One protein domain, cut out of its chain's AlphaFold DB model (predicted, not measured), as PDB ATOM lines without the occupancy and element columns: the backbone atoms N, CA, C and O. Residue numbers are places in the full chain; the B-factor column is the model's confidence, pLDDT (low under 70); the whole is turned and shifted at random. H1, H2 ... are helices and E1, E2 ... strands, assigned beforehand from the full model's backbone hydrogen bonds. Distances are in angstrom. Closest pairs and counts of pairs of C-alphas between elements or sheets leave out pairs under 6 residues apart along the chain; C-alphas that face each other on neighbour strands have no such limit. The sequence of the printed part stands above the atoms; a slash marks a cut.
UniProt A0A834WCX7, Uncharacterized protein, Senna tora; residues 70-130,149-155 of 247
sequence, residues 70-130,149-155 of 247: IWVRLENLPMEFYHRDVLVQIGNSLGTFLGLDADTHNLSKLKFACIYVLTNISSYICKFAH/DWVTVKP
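Overview. This is residues 70 to 130 and 149 to 155 of the 247 residues of an uncharacterized protein of Senna tora (UniProt A0A834WCX7). A small twisted sheet of four strands has one helix, H1, packed over one face, above E2 and E3, while two shorter helices lie toward opposite ends of the long axis: H2 grazing the sheet and H3 beyond it. The long strand E3 runs between E2 and E1, bends, and leads straight into H3; the three-residue strand E4 lies along the other side of E1. The printed part has 68 residues, with three named helices and four named strands in the order E1 H1 E2 H2 E3 H3 E4; the mixed sheet runs E2, E3, E1, E4, and the class is mixed, helices and strands. The whole is compact, with a radius of gyration of the C-alphas of 11.7 A, and elongated, spanning 33 by 20 by 18 A.

Along the chain. E1 is residues 70 to 75, 15.9 A long, with C-alpha 70 at (-29.919, -22.988, -27.988). H1 is residues 84 to 94, 15.4 A, and E2 is residues 96 to 100, 12.4 A. H2 is residues 102 to 105, 5.0 A. E3 is residues 112 to 120, 23.0 A, beginning at C-alpha 112 at (-25.180, -34.748, -37.142) and bending by 58 degrees at residue 117. H3 is residues 121 to 128, 10.8 A. E4 is residues 151 to 153, 6.3 A, ending at C-alpha 153 at (-19.693, -26.299, -33.609).

Arrangement. From edge to edge of the sheet the strands' lines turn by 96 degrees. E2 and E3 are antiparallel at 152 degrees, with N 98 and O 116 within hydrogen-bond range at 2.8 A. E3 and E1 are antiparallel at 145 degrees, with N 72 and O 115 at 2.8 A. E1 and E4 are parallel at 39 degrees, with N 153 and O 73 at 3.2 A. H1 is on the sheet at a height of 8.0 A, over E2 and E3; on the local plane it stands at 28 degrees to E2, only just along the strands. The closest C-alphas of H1 and E2 are those of Gly 91 and Phe 97, 4.8 A apart. E1, H1 and E2 form a split strand-helix-strand unit, two strands running the same way with E3 between them, and its crossover is right-handed. H2 only grazes the sheet; its closest C-alpha pair with E3 is Thr 104 and Ala 113, 5.3 A. H3 is only just not on the sheet, with 4 pairs of C-alphas within 10 A. Every O i to N i+4 pair is within range in H1, 3 of 4 in H3, and H2 is too short for one.

Size, cuts and confidence. The C-alphas of Asn 106 and His 130, 34.8 A apart, are the two farthest apart. Residues 131 to 148 are not printed, and C-alphas 130 and 149 are 16.5 A apart across the cut. Of the links that are printed whole, none is long. The mean pLDDT of the printed part is 75.6; residues 121 to 130 and 149 to 155 are under 70.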
ATOM      1  N   ILE A  70     -30.367 -22.938 -26.599       78.25
ATOM      2  CA  ILE A  70     -29.919 -22.988 -27.988       78.25
ATOM      3  C   ILE A  70     -29.821 -24.440 -28.445       78.25
ATOM      4  O   ILE A  70     -29.592 -25.350 -27.642       78.25
ATOM      5  N   TRP A  71     -29.949 -24.643 -29.751       82.06
ATOM      6  CA  TRP A  71     -29.564 -25.893 -30.388       82.06
ATOM      7  C   TRP A  71     -28.124 -25.832 -30.853       82.06
ATOM      8  O   TRP A  71     -27.727 -24.924 -31.583       82.06
ATOM      9  N   VAL A  72     -27.362 -26.840 -30.460       83.94
ATOM     10  CA  VAL A  72     -25.993 -27.045 -30.903       83.94
ATOM     11  C   VAL A  72     -25.975 -28.233 -31.844       83.94
ATOM     12  O   VAL A  72     -26.329 -29.345 -31.455       83.94
ATOM     13  N   ARG A  73     -25.538 -27.994 -33.081       87.50
ATOM     14  CA  ARG A  73     -25.347 -29.044 -34.079       87.50
ATOM     15  C   ARG A  73     -23.886 -29.485 -34.091       87.50
ATOM     16  O   ARG A  73     -22.990 -28.680 -34.352       87.50
ATOM     17  N   LEU A  74     -23.663 -30.767 -33.820       85.38
ATOM     18  CA  LEU A  74     -22.367 -31.439 -33.869       85.38
ATOM     19  C   LEU A  74     -22.247 -32.201 -35.188       85.38
ATOM     20  O   LEU A  74     -22.869 -33.246 -35.381       85.38
ATOM     21  N   GLU A  75     -21.456 -31.666 -36.108       84.88
ATOM     22  CA  GLU A  75     -21.197 -32.305 -37.400       84.88
ATOM     23  C   GLU A  75     -19.983 -33.232 -37.335       84.88
ATOM     24  O   GLU A  75     -19.025 -32.957 -36.611       84.88
ATOM     25  N   ASN A  76     -19.998 -34.291 -38.153       83.00
ATOM     26  CA  ASN A  76     -18.909 -35.273 -38.261       83.00
ATOM     27  C   ASN A  76     -18.544 -35.928 -36.920       83.00
ATOM     28  O   ASN A  76     -17.377 -36.220 -36.656       83.00
ATOM     29  N   LEU A  77     -19.544 -36.122 -36.059       84.38
ATOM     30  CA  LEU A  77     -19.373 -36.836 -34.807       84.38
ATOM     31  C   LEU A  77     -19.151 -38.331 -35.122       84.38
ATOM     32  O   LEU A  77     -19.970 -38.904 -35.841       84.38
ATOM     33  N   PRO A  78     -18.067 -38.970 -34.648       85.75
ATOM     34  CA  PRO A  78     -17.887 -40.410 -34.821       85.75
ATOM     35  C   PRO A  78     -19.004 -41.200 -34.121       85.75
ATOM     36  O   PRO A  78     -19.566 -40.731 -33.126       85.75
ATOM     37  N   MET A  79     -19.336 -42.386 -34.641       84.56
ATOM     38  CA  MET A  79     -20.482 -43.184 -34.176       84.56
ATOM     39  C   MET A  79     -20.398 -43.512 -32.676       84.56
ATOM     40  O   MET A  79     -21.414 -43.532 -31.988       84.56
ATOM     41  N   GLU A  80     -19.186 -43.669 -32.147       85.44
ATOM     42  CA  GLU A  80     -18.901 -43.971 -30.743       85.44
ATOM     43  C   GLU A  80     -19.361 -42.861 -29.783       85.44
ATOM     44  O   GLU A  80     -19.582 -43.112 -28.600       85.44
ATOM     45  N   PHE A  81     -19.536 -41.629 -30.272       85.00
ATOM     46  CA  PHE A  81     -19.967 -40.491 -29.456       85.00
ATOM     47  C   PHE A  81     -21.477 -40.217 -29.533       85.00
ATOM     48  O   PHE A  81     -21.951 -39.285 -28.886       85.00
ATOM     49  N   TYR A  82     -22.248 -41.024 -30.273       88.50
ATOM     50  CA  TYR A  82     -23.715 -40.915 -30.313       88.50
ATOM     51  C   TYR A  82     -24.413 -41.561 -29.110       88.50
ATOM     52  O   TYR A  82     -25.631 -41.447 -28.965       88.50
ATOM     53  N   HIS A  83     -23.665 -42.206 -28.210       91.44
ATOM     54  CA  HIS A  83     -24.223 -42.673 -26.947       91.44
ATOM     55  C   HIS A  83     -24.797 -41.503 -26.144       91.44
ATOM     56  O   HIS A  83     -24.143 -40.478 -25.940       91.44
ATOM     57  N   ARG A  84     -26.026 -41.677 -25.646       91.50
ATOM     58  CA  ARG A  84     -26.762 -40.638 -24.914       91.50
ATOM     59  C   ARG A  84     -25.938 -40.031 -23.780       91.50
ATOM     60  O   ARG A  84     -25.915 -38.813 -23.650       91.50
ATOM     61  N   ASP A  85     -25.236 -40.852 -23.005       93.12
ATOM     62  CA  ASP A  85     -24.436 -40.379 -21.871       93.12
ATOM     63  C   ASP A  85     -23.284 -39.470 -22.316       93.12
ATOM     64  O   ASP A  85     -22.997 -38.463 -21.671       93.12
ATOM     65  N   VAL A  86     -22.681 -39.767 -23.469       92.38
ATOM     66  CA  VAL A  86     -21.634 -38.941 -24.078       92.38
ATOM     67  C   VAL A  86     -22.211 -37.612 -24.561       92.38
ATOM     68  O   VAL A  86     -21.657 -36.555 -24.267       92.38
ATOM     69  N   LEU A  87     -23.358 -37.633 -25.243       90.25
ATOM     70  CA  LEU A  87     -24.033 -36.414 -25.695       90.25
ATOM     71  C   LEU A  87     -24.475 -35.528 -24.522       90.25
ATOM     72  O   LEU A  87     -24.358 -34.306 -24.597       90.25
ATOM     73  N   VAL A  88     -24.922 -36.124 -23.413       92.38
ATOM     74  CA  VAL A  88     -25.238 -35.397 -22.175       92.38
ATOM     75  C   VAL A  88     -23.984 -34.738 -21.600       92.38
ATOM     76  O   VAL A  88     -24.034 -33.564 -21.237       92.38
ATOM     77  N   GLN A  89     -22.850 -35.445 -21.552       91.81
ATOM     78  CA  GLN A  89     -21.579 -34.866 -21.098       91.81
ATOM     79  C   GLN A  89     -21.127 -33.702 -21.989       91.81
ATOM     80  O   GLN A  89     -20.750 -32.646 -21.474       91.81
ATOM     81  N   ILE A  90     -21.224 -33.849 -23.315       89.00
ATOM     82  CA  ILE A  90     -20.911 -32.773 -24.263       89.00
ATOM     83  C   ILE A  90     -21.849 -31.583 -24.033       89.00
ATOM     84  O   ILE A  90     -21.379 -30.454 -23.901       89.00
ATOM     85  N   GLY A  91     -23.157 -31.817 -23.917       88.94
ATOM     86  CA  GLY A  91     -24.132 -30.764 -23.634       88.94
ATOM     87  C   GLY A  91     -23.843 -30.022 -22.328       88.94
ATOM     88  O   GLY A  91     -23.838 -28.792 -22.319       88.94
ATOM     89  N   ASN A  92     -23.507 -30.753 -21.261       89.19
ATOM     90  CA  ASN A  92     -23.157 -30.177 -19.960       89.19
ATOM     91  C   ASN A  92     -21.836 -29.388 -19.966       89.19
ATOM     92  O   ASN A  92     -21.645 -28.485 -19.156       89.19
ATOM     93  N   SER A  93     -20.924 -29.693 -20.894       86.75
ATOM     94  CA  SER A  93     -19.698 -28.908 -21.089       86.75
ATOM     95  C   SER A  93     -19.949 -27.568 -21.797       86.75
ATOM     96  O   SER A  93     -19.160 -26.632 -21.669       86.75
ATOM     97  N   LEU A  94     -21.050 -27.469 -22.550       84.31
ATOM     98  CA  LEU A  94     -21.470 -26.273 -23.282       84.31
ATOM     99  C   LEU A  94     -22.396 -25.374 -22.437       84.31
ATOM    100  O   LEU A  94     -22.433 -24.156 -22.606       84.31
ATOM    101  N   GLY A  95     -23.149 -25.959 -21.511       86.31
ATOM    102  CA  GLY A  95     -24.100 -25.262 -20.647       86.31
ATOM    103  C   GLY A  95     -24.904 -26.269 -19.834       86.31
ATOM    104  O   GLY A  95     -24.393 -27.322 -19.502       86.31
ATOM    105  N   THR A  96     -26.164 -25.991 -19.507       85.75
ATOM    106  CA  THR A  96     -27.039 -27.013 -18.901       85.75
ATOM    107  C   THR A  96     -27.718 -27.817 -20.005       85.75
ATOM    108  O   THR A  96     -28.480 -27.247 -20.786       85.75
ATOM    109  N   PHE A  97     -27.456 -29.124 -20.090       87.00
ATOM    110  CA  PHE A  97     -28.134 -29.999 -21.049       87.00
ATOM    111  C   PHE A  97     -29.646 -30.035 -20.785       87.00
ATOM    112  O   PHE A  97     -30.089 -30.249 -19.657       87.00
ATOM    113  N   LEU A  98     -30.435 -29.859 -21.841       84.25
ATOM    114  CA  LEU A  98     -31.896 -29.870 -21.793       84.25
ATOM    115  C   LEU A  98     -32.508 -31.036 -22.578       84.25
ATOM    116  O   LEU A  98     -33.606 -31.479 -22.242       84.25
ATOM    117  N   GLY A  99     -31.841 -31.535 -23.622       85.62
ATOM    118  CA  GLY A  99     -32.383 -32.617 -24.441       85.62
ATOM    119  C   GLY A  99     -31.649 -32.861 -25.757       85.62
ATOM    120  O   GLY A  99     -30.653 -32.211 -26.068       85.62
ATOM    121  N   LEU A 100     -32.176 -33.810 -26.530       87.62
ATOM    122  CA  LEU A 100     -31.750 -34.147 -27.891       87.62
ATOM    123  C   LEU A 100     -32.934 -33.965 -28.843       87.62
ATOM    124  O   LEU A 100     -34.088 -34.029 -28.409       87.62
ATOM    125  N   ASP A 101     -32.667 -33.766 -30.133       84.00
ATOM    126  CA  ASP A 101     -33.728 -33.876 -31.134       84.00
ATOM    127  C   ASP A 101     -34.141 -35.344 -31.342       84.00
ATOM    128  O   ASP A 101     -33.472 -36.282 -30.899       84.00
ATOM    129  N   ALA A 102     -35.287 -35.550 -31.992       79.25
ATOM    130  CA  ALA A 102     -35.831 -36.890 -32.195       79.25
ATOM    131  C   ALA A 102     -34.899 -37.773 -33.043       79.25
ATOM    132  O   ALA A 102     -34.786 -38.967 -32.774       79.25
ATOM    133  N   ASP A 103     -34.226 -37.180 -34.034       84.31
ATOM    134  CA  ASP A 103     -33.340 -37.907 -34.941       84.31
ATOM    135  C   ASP A 103     -32.068 -38.400 -34.226       84.31
ATOM    136  O   ASP A 103     -31.672 -39.554 -34.400       84.31
ATOM    137  N   THR A 104     -31.475 -37.571 -33.360       85.19
ATOM    138  CA  THR A 104     -30.320 -37.944 -32.529       85.19
ATOM    139  C   THR A 104     -30.726 -38.928 -31.437       85.19
ATOM    140  O   THR A 104     -30.014 -39.896 -31.190       85.19
ATOM    141  N   HIS A 105     -31.881 -38.718 -30.792       86.31
ATOM    142  CA  HIS A 105     -32.369 -39.599 -29.727       86.31
ATOM    143  C   HIS A 105     -32.637 -41.025 -30.225       86.31
ATOM    144  O   HIS A 105     -32.299 -41.990 -29.544       86.31
ATOM    145  N   ASN A 106     -33.241 -41.156 -31.408       84.94
ATOM    146  CA  ASN A 106     -33.614 -42.450 -31.981       84.94
ATOM    147  C   ASN A 106     -32.528 -43.048 -32.881       84.94
ATOM    148  O   ASN A 106     -32.751 -44.110 -33.458       84.94
ATOM    149  N   LEU A 107     -31.387 -42.364 -33.041       85.25
ATOM    150  CA  LEU A 107     -30.315 -42.744 -33.965       85.25
ATOM    151  C   LEU A 107     -30.817 -42.953 -35.411       85.25
ATOM    152  O   LEU A 107     -30.218 -43.699 -36.182       85.25
ATOM    153  N   SER A 108     -31.913 -42.287 -35.798       81.00
ATOM    154  CA  SER A 108     -32.562 -42.462 -37.105       81.00
ATOM    155  C   SER A 108     -31.837 -41.727 -38.231       81.00
ATOM    156  O   SER A 108     -31.956 -42.122 -39.390       81.00
ATOM    157  N   LYS A 109     -31.081 -40.664 -37.915       77.62
ATOM    158  CA  LYS A 109     -30.227 -39.940 -38.874       77.62
ATOM    159  C   LYS A 109     -28.914 -39.497 -38.229       77.62
ATOM    160  O   LYS A 109     -28.848 -38.458 -37.585       77.62
ATOM    161  N   LEU A 110     -27.836 -40.234 -38.489       78.81
ATOM    162  CA  LEU A 110     -26.506 -40.000 -37.898       78.81
ATOM    163  C   LEU A 110     -25.626 -39.003 -38.678       78.81
ATOM    164  O   LEU A 110     -24.399 -39.069 -38.625       78.81
ATOM    165  N   LYS A 111     -26.223 -38.074 -39.436       83.56
ATOM    166  CA  LYS A 111     -25.452 -37.059 -40.183       83.56
ATOM    167  C   LYS A 111     -24.847 -36.005 -39.248       83.56
ATOM    168  O   LYS A 111     -23.768 -35.474 -39.508       83.56
ATOM    169  N   PHE A 112     -25.572 -35.677 -38.189       83.75
ATOM    170  CA  PHE A 112     -25.180 -34.748 -37.142       83.75
ATOM    171  C   PHE A 112     -25.955 -35.093 -35.870       83.75
ATOM    172  O   PHE A 112     -27.051 -35.642 -35.951       83.75
ATOM    173  N   ALA A 113     -25.403 -34.728 -34.715       86.00
ATOM    174  CA  ALA A 113     -26.129 -34.761 -33.451       86.00
ATOM    175  C   ALA A 113     -26.613 -33.350 -33.095       86.00
ATOM    176  O   ALA A 113     -25.845 -32.391 -33.178       86.00
ATOM    177  N   CYS A 114     -27.869 -33.217 -32.679       88.12
ATOM    178  CA  CYS A 114     -28.438 -31.964 -32.187       88.12
ATOM    179  C   CYS A 114     -28.656 -32.048 -30.677       88.12
ATOM    180  O   CYS A 114     -29.399 -32.901 -30.186       88.12
ATOM    181  N   ILE A 115     -28.034 -31.125 -29.948       88.50
ATOM    182  CA  ILE A 115     -28.108 -31.037 -28.490       88.50
ATOM    183  C   ILE A 115     -28.777 -29.723 -28.100       88.50
ATOM    184  O   ILE A 115     -28.387 -28.657 -28.574       88.50
ATOM    185  N   TYR A 116     -29.764 -29.793 -27.215       86.25
ATOM    186  CA  TYR A 116     -30.449 -28.636 -26.651       86.25
ATOM    187  C   TYR A 116     -29.783 -28.246 -25.329       86.25
ATOM    188  O   TYR A 116     -29.687 -29.071 -24.418       86.25
ATOM    189  N   VAL A 117     -29.290 -27.009 -25.225       83.69
ATOM    190  CA  VAL A 117     -28.470 -26.545 -24.092       83.69
ATOM    191  C   VAL A 117     -28.911 -25.154 -23.642       83.69
ATOM    192  O   VAL A 117     -29.016 -24.252 -24.466       83.69
ATOM    193  N   LEU A 118     -29.113 -24.950 -22.337       82.00
ATOM    194  CA  LEU A 118     -29.279 -23.626 -21.726       82.00
ATOM    195  C   LEU A 118     -27.909 -23.017 -21.435       82.00
ATOM    196  O   LEU A 118     -27.144 -23.559 -20.636       82.00
ATOM    197  N   THR A 119     -27.590 -21.890 -22.063       80.50
ATOM    198  CA  THR A 119     -26.265 -21.278 -21.919       80.50
ATOM    199  C   THR A 119     -26.301 -19.761 -22.071       80.50
ATOM    200  O   THR A 119     -27.284 -19.201 -22.549       80.50
ATOM    201  N   ASN A 120     -25.246 -19.073 -21.631       75.50
ATOM    202  CA  ASN A 120     -25.152 -17.619 -21.725       75.50
ATOM    203  C   ASN A 120     -24.827 -17.209 -23.170       75.50
ATOM    204  O   ASN A 120     -23.708 -17.439 -23.634       75.50
ATOM    205  N   ILE A 121     -25.774 -16.573 -23.864       67.75
ATOM    206  CA  ILE A 121     -25.641 -16.168 -25.271       67.75
ATOM    207  C   ILE A 121     -24.425 -15.261 -25.487       67.75
ATOM    208  O   ILE A 121     -23.720 -15.420 -26.484       67.75
ATOM    209  N   SER A 122     -24.129 -14.344 -24.561       65.81
ATOM    210  CA  SER A 122     -22.993 -13.422 -24.683       65.81
ATOM    211  C   SER A 122     -21.670 -14.178 -24.833       65.81
ATOM    212  O   SER A 122     -20.803 -13.771 -25.602       65.81
ATOM    213  N   SER A 123     -21.542 -15.341 -24.184       63.00
ATOM    214  CA  SER A 123     -20.355 -16.197 -24.307       63.00
ATOM    215  C   SER A 123     -20.220 -16.890 -25.672       63.00
ATOM    216  O   SER A 123     -19.111 -17.274 -26.054       63.00
ATOM    217  N   TYR A 124     -21.320 -17.038 -26.420       60.38
ATOM    218  CA  TYR A 124     -21.337 -17.621 -27.765       60.38
ATOM    219  C   TYR A 124     -21.137 -16.550 -28.829       60.38
ATOM    220  O   TYR A 124     -20.293 -16.735 -29.703       60.38
ATOM    221  N   ILE A 125     -21.809 -15.400 -28.717       52.28
ATOM    222  CA  ILE A 125     -21.651 -14.282 -29.662       52.28
ATOM    223  C   ILE A 125     -20.172 -13.876 -29.778       52.28
ATOM    224  O   ILE A 125     -19.655 -13.768 -30.889       52.28
ATOM    225  N   CYS A 126     -19.439 -13.766 -28.664       39.09
ATOM    226  CA  CYS A 126     -18.009 -13.426 -28.690       39.09
ATOM    227  C   CYS A 126     -17.120 -14.489 -29.370       39.09
ATOM    228  O   CYS A 126     -16.064 -14.149 -29.909       39.09
ATOM    229  N   LYS A 127     -17.534 -15.766 -29.389       38.88
ATOM    230  CA  LYS A 127     -16.795 -16.858 -30.050       38.88
ATOM    231  C   LYS A 127     -17.039 -16.908 -31.562       38.88
ATOM    232  O   LYS A 127     -16.136 -17.317 -32.288       38.88
ATOM    233  N   PHE A 128     -18.206 -16.463 -32.035       36.72
ATOM    234  CA  PHE A 128     -18.553 -16.417 -33.465       36.72
ATOM    235  C   PHE A 128     -18.248 -15.067 -34.130       36.72
ATOM    236  O   PHE A 128     -18.002 -15.036 -35.331       36.72
ATOM    237  N   ALA A 129     -18.133 -13.977 -33.363       34.62
ATOM    238  CA  ALA A 129     -17.709 -12.666 -33.871       34.62
ATOM    239  C   ALA A 129     -16.268 -12.640 -34.434       34.62
ATOM    240  O   ALA A 129     -15.901 -11.701 -35.131       34.62
ATOM    241  N   HIS A 130     -15.458 -13.671 -34.164       32.38
ATOM    242  CA  HIS A 130     -14.087 -13.801 -34.678       32.38
ATOM    243  C   HIS A 130     -13.968 -14.716 -35.909       32.38
ATOM    244  O   HIS A 130     -12.871 -14.867 -36.448       32.38
ATOM    245  N   ASP A 149     -30.789 -19.002 -37.341       35.66
ATOM    246  CA  ASP A 149     -29.383 -19.384 -37.496       35.66
ATOM    247  C   ASP A 149     -28.989 -20.489 -36.500       35.66
ATOM    248  O   ASP A 149     -29.035 -20.321 -35.279       35.66
ATOM    249  N   TRP A 150     -28.573 -21.640 -37.029       41.78
ATOM    250  CA  TRP A 150     -28.009 -22.748 -36.258       41.78
ATOM    251  C   TRP A 150     -26.576 -22.431 -35.830       41.78
ATOM    252  O   TRP A 150     -25.769 -21.957 -36.630       41.78
ATOM    253  N   VAL A 151     -26.206 -22.796 -34.600       52.09
ATOM    254  CA  VAL A 151     -24.806 -22.739 -34.167       52.09
ATOM    255  C   VAL A 151     -24.123 -24.072 -34.480       52.09
ATOM    256  O   VAL A 151     -24.261 -25.054 -33.745       52.09
ATOM    257  N   THR A 152     -23.370 -24.111 -35.580       49.06
ATOM    258  CA  THR A 152     -22.532 -25.265 -35.936       49.06
ATOM    259  C   THR A 152     -21.212 -25.198 -35.181       49.06
ATOM    260  O   THR A 152     -20.373 -24.331 -35.432       49.06
ATOM    261  N   VAL A 153     -20.988 -26.150 -34.277       44.00
ATOM    262  CA  VAL A 153     -19.693 -26.299 -33.609       44.00
ATOM    263  C   VAL A 153     -18.887 -27.334 -34.377       44.00
ATOM    264  O   VAL A 153     -19.184 -28.525 -34.339       44.00
ATOM    265  N   LYS A 154     -17.837 -26.886 -35.072       34.41
ATOM    266  CA  LYS A 154     -16.818 -27.797 -35.603       34.41
ATOM    267  C   LYS A 154     -15.844 -28.120 -34.471       34.41
ATOM    268  O   LYS A 154     -15.177 -27.194 -33.993       34.41
ATOM    269  N   PRO A 155     -15.733 -29.379 -34.019       32.41
ATOM    270  CA  PRO A 155     -14.723 -29.726 -33.032       32.41
ATOM    271  C   PRO A 155     -13.344 -29.370 -33.604       32.41
ATOM    272  O   PRO A 155     -12.947 -29.857 -34.665       32.41
TER     273      PRO A 155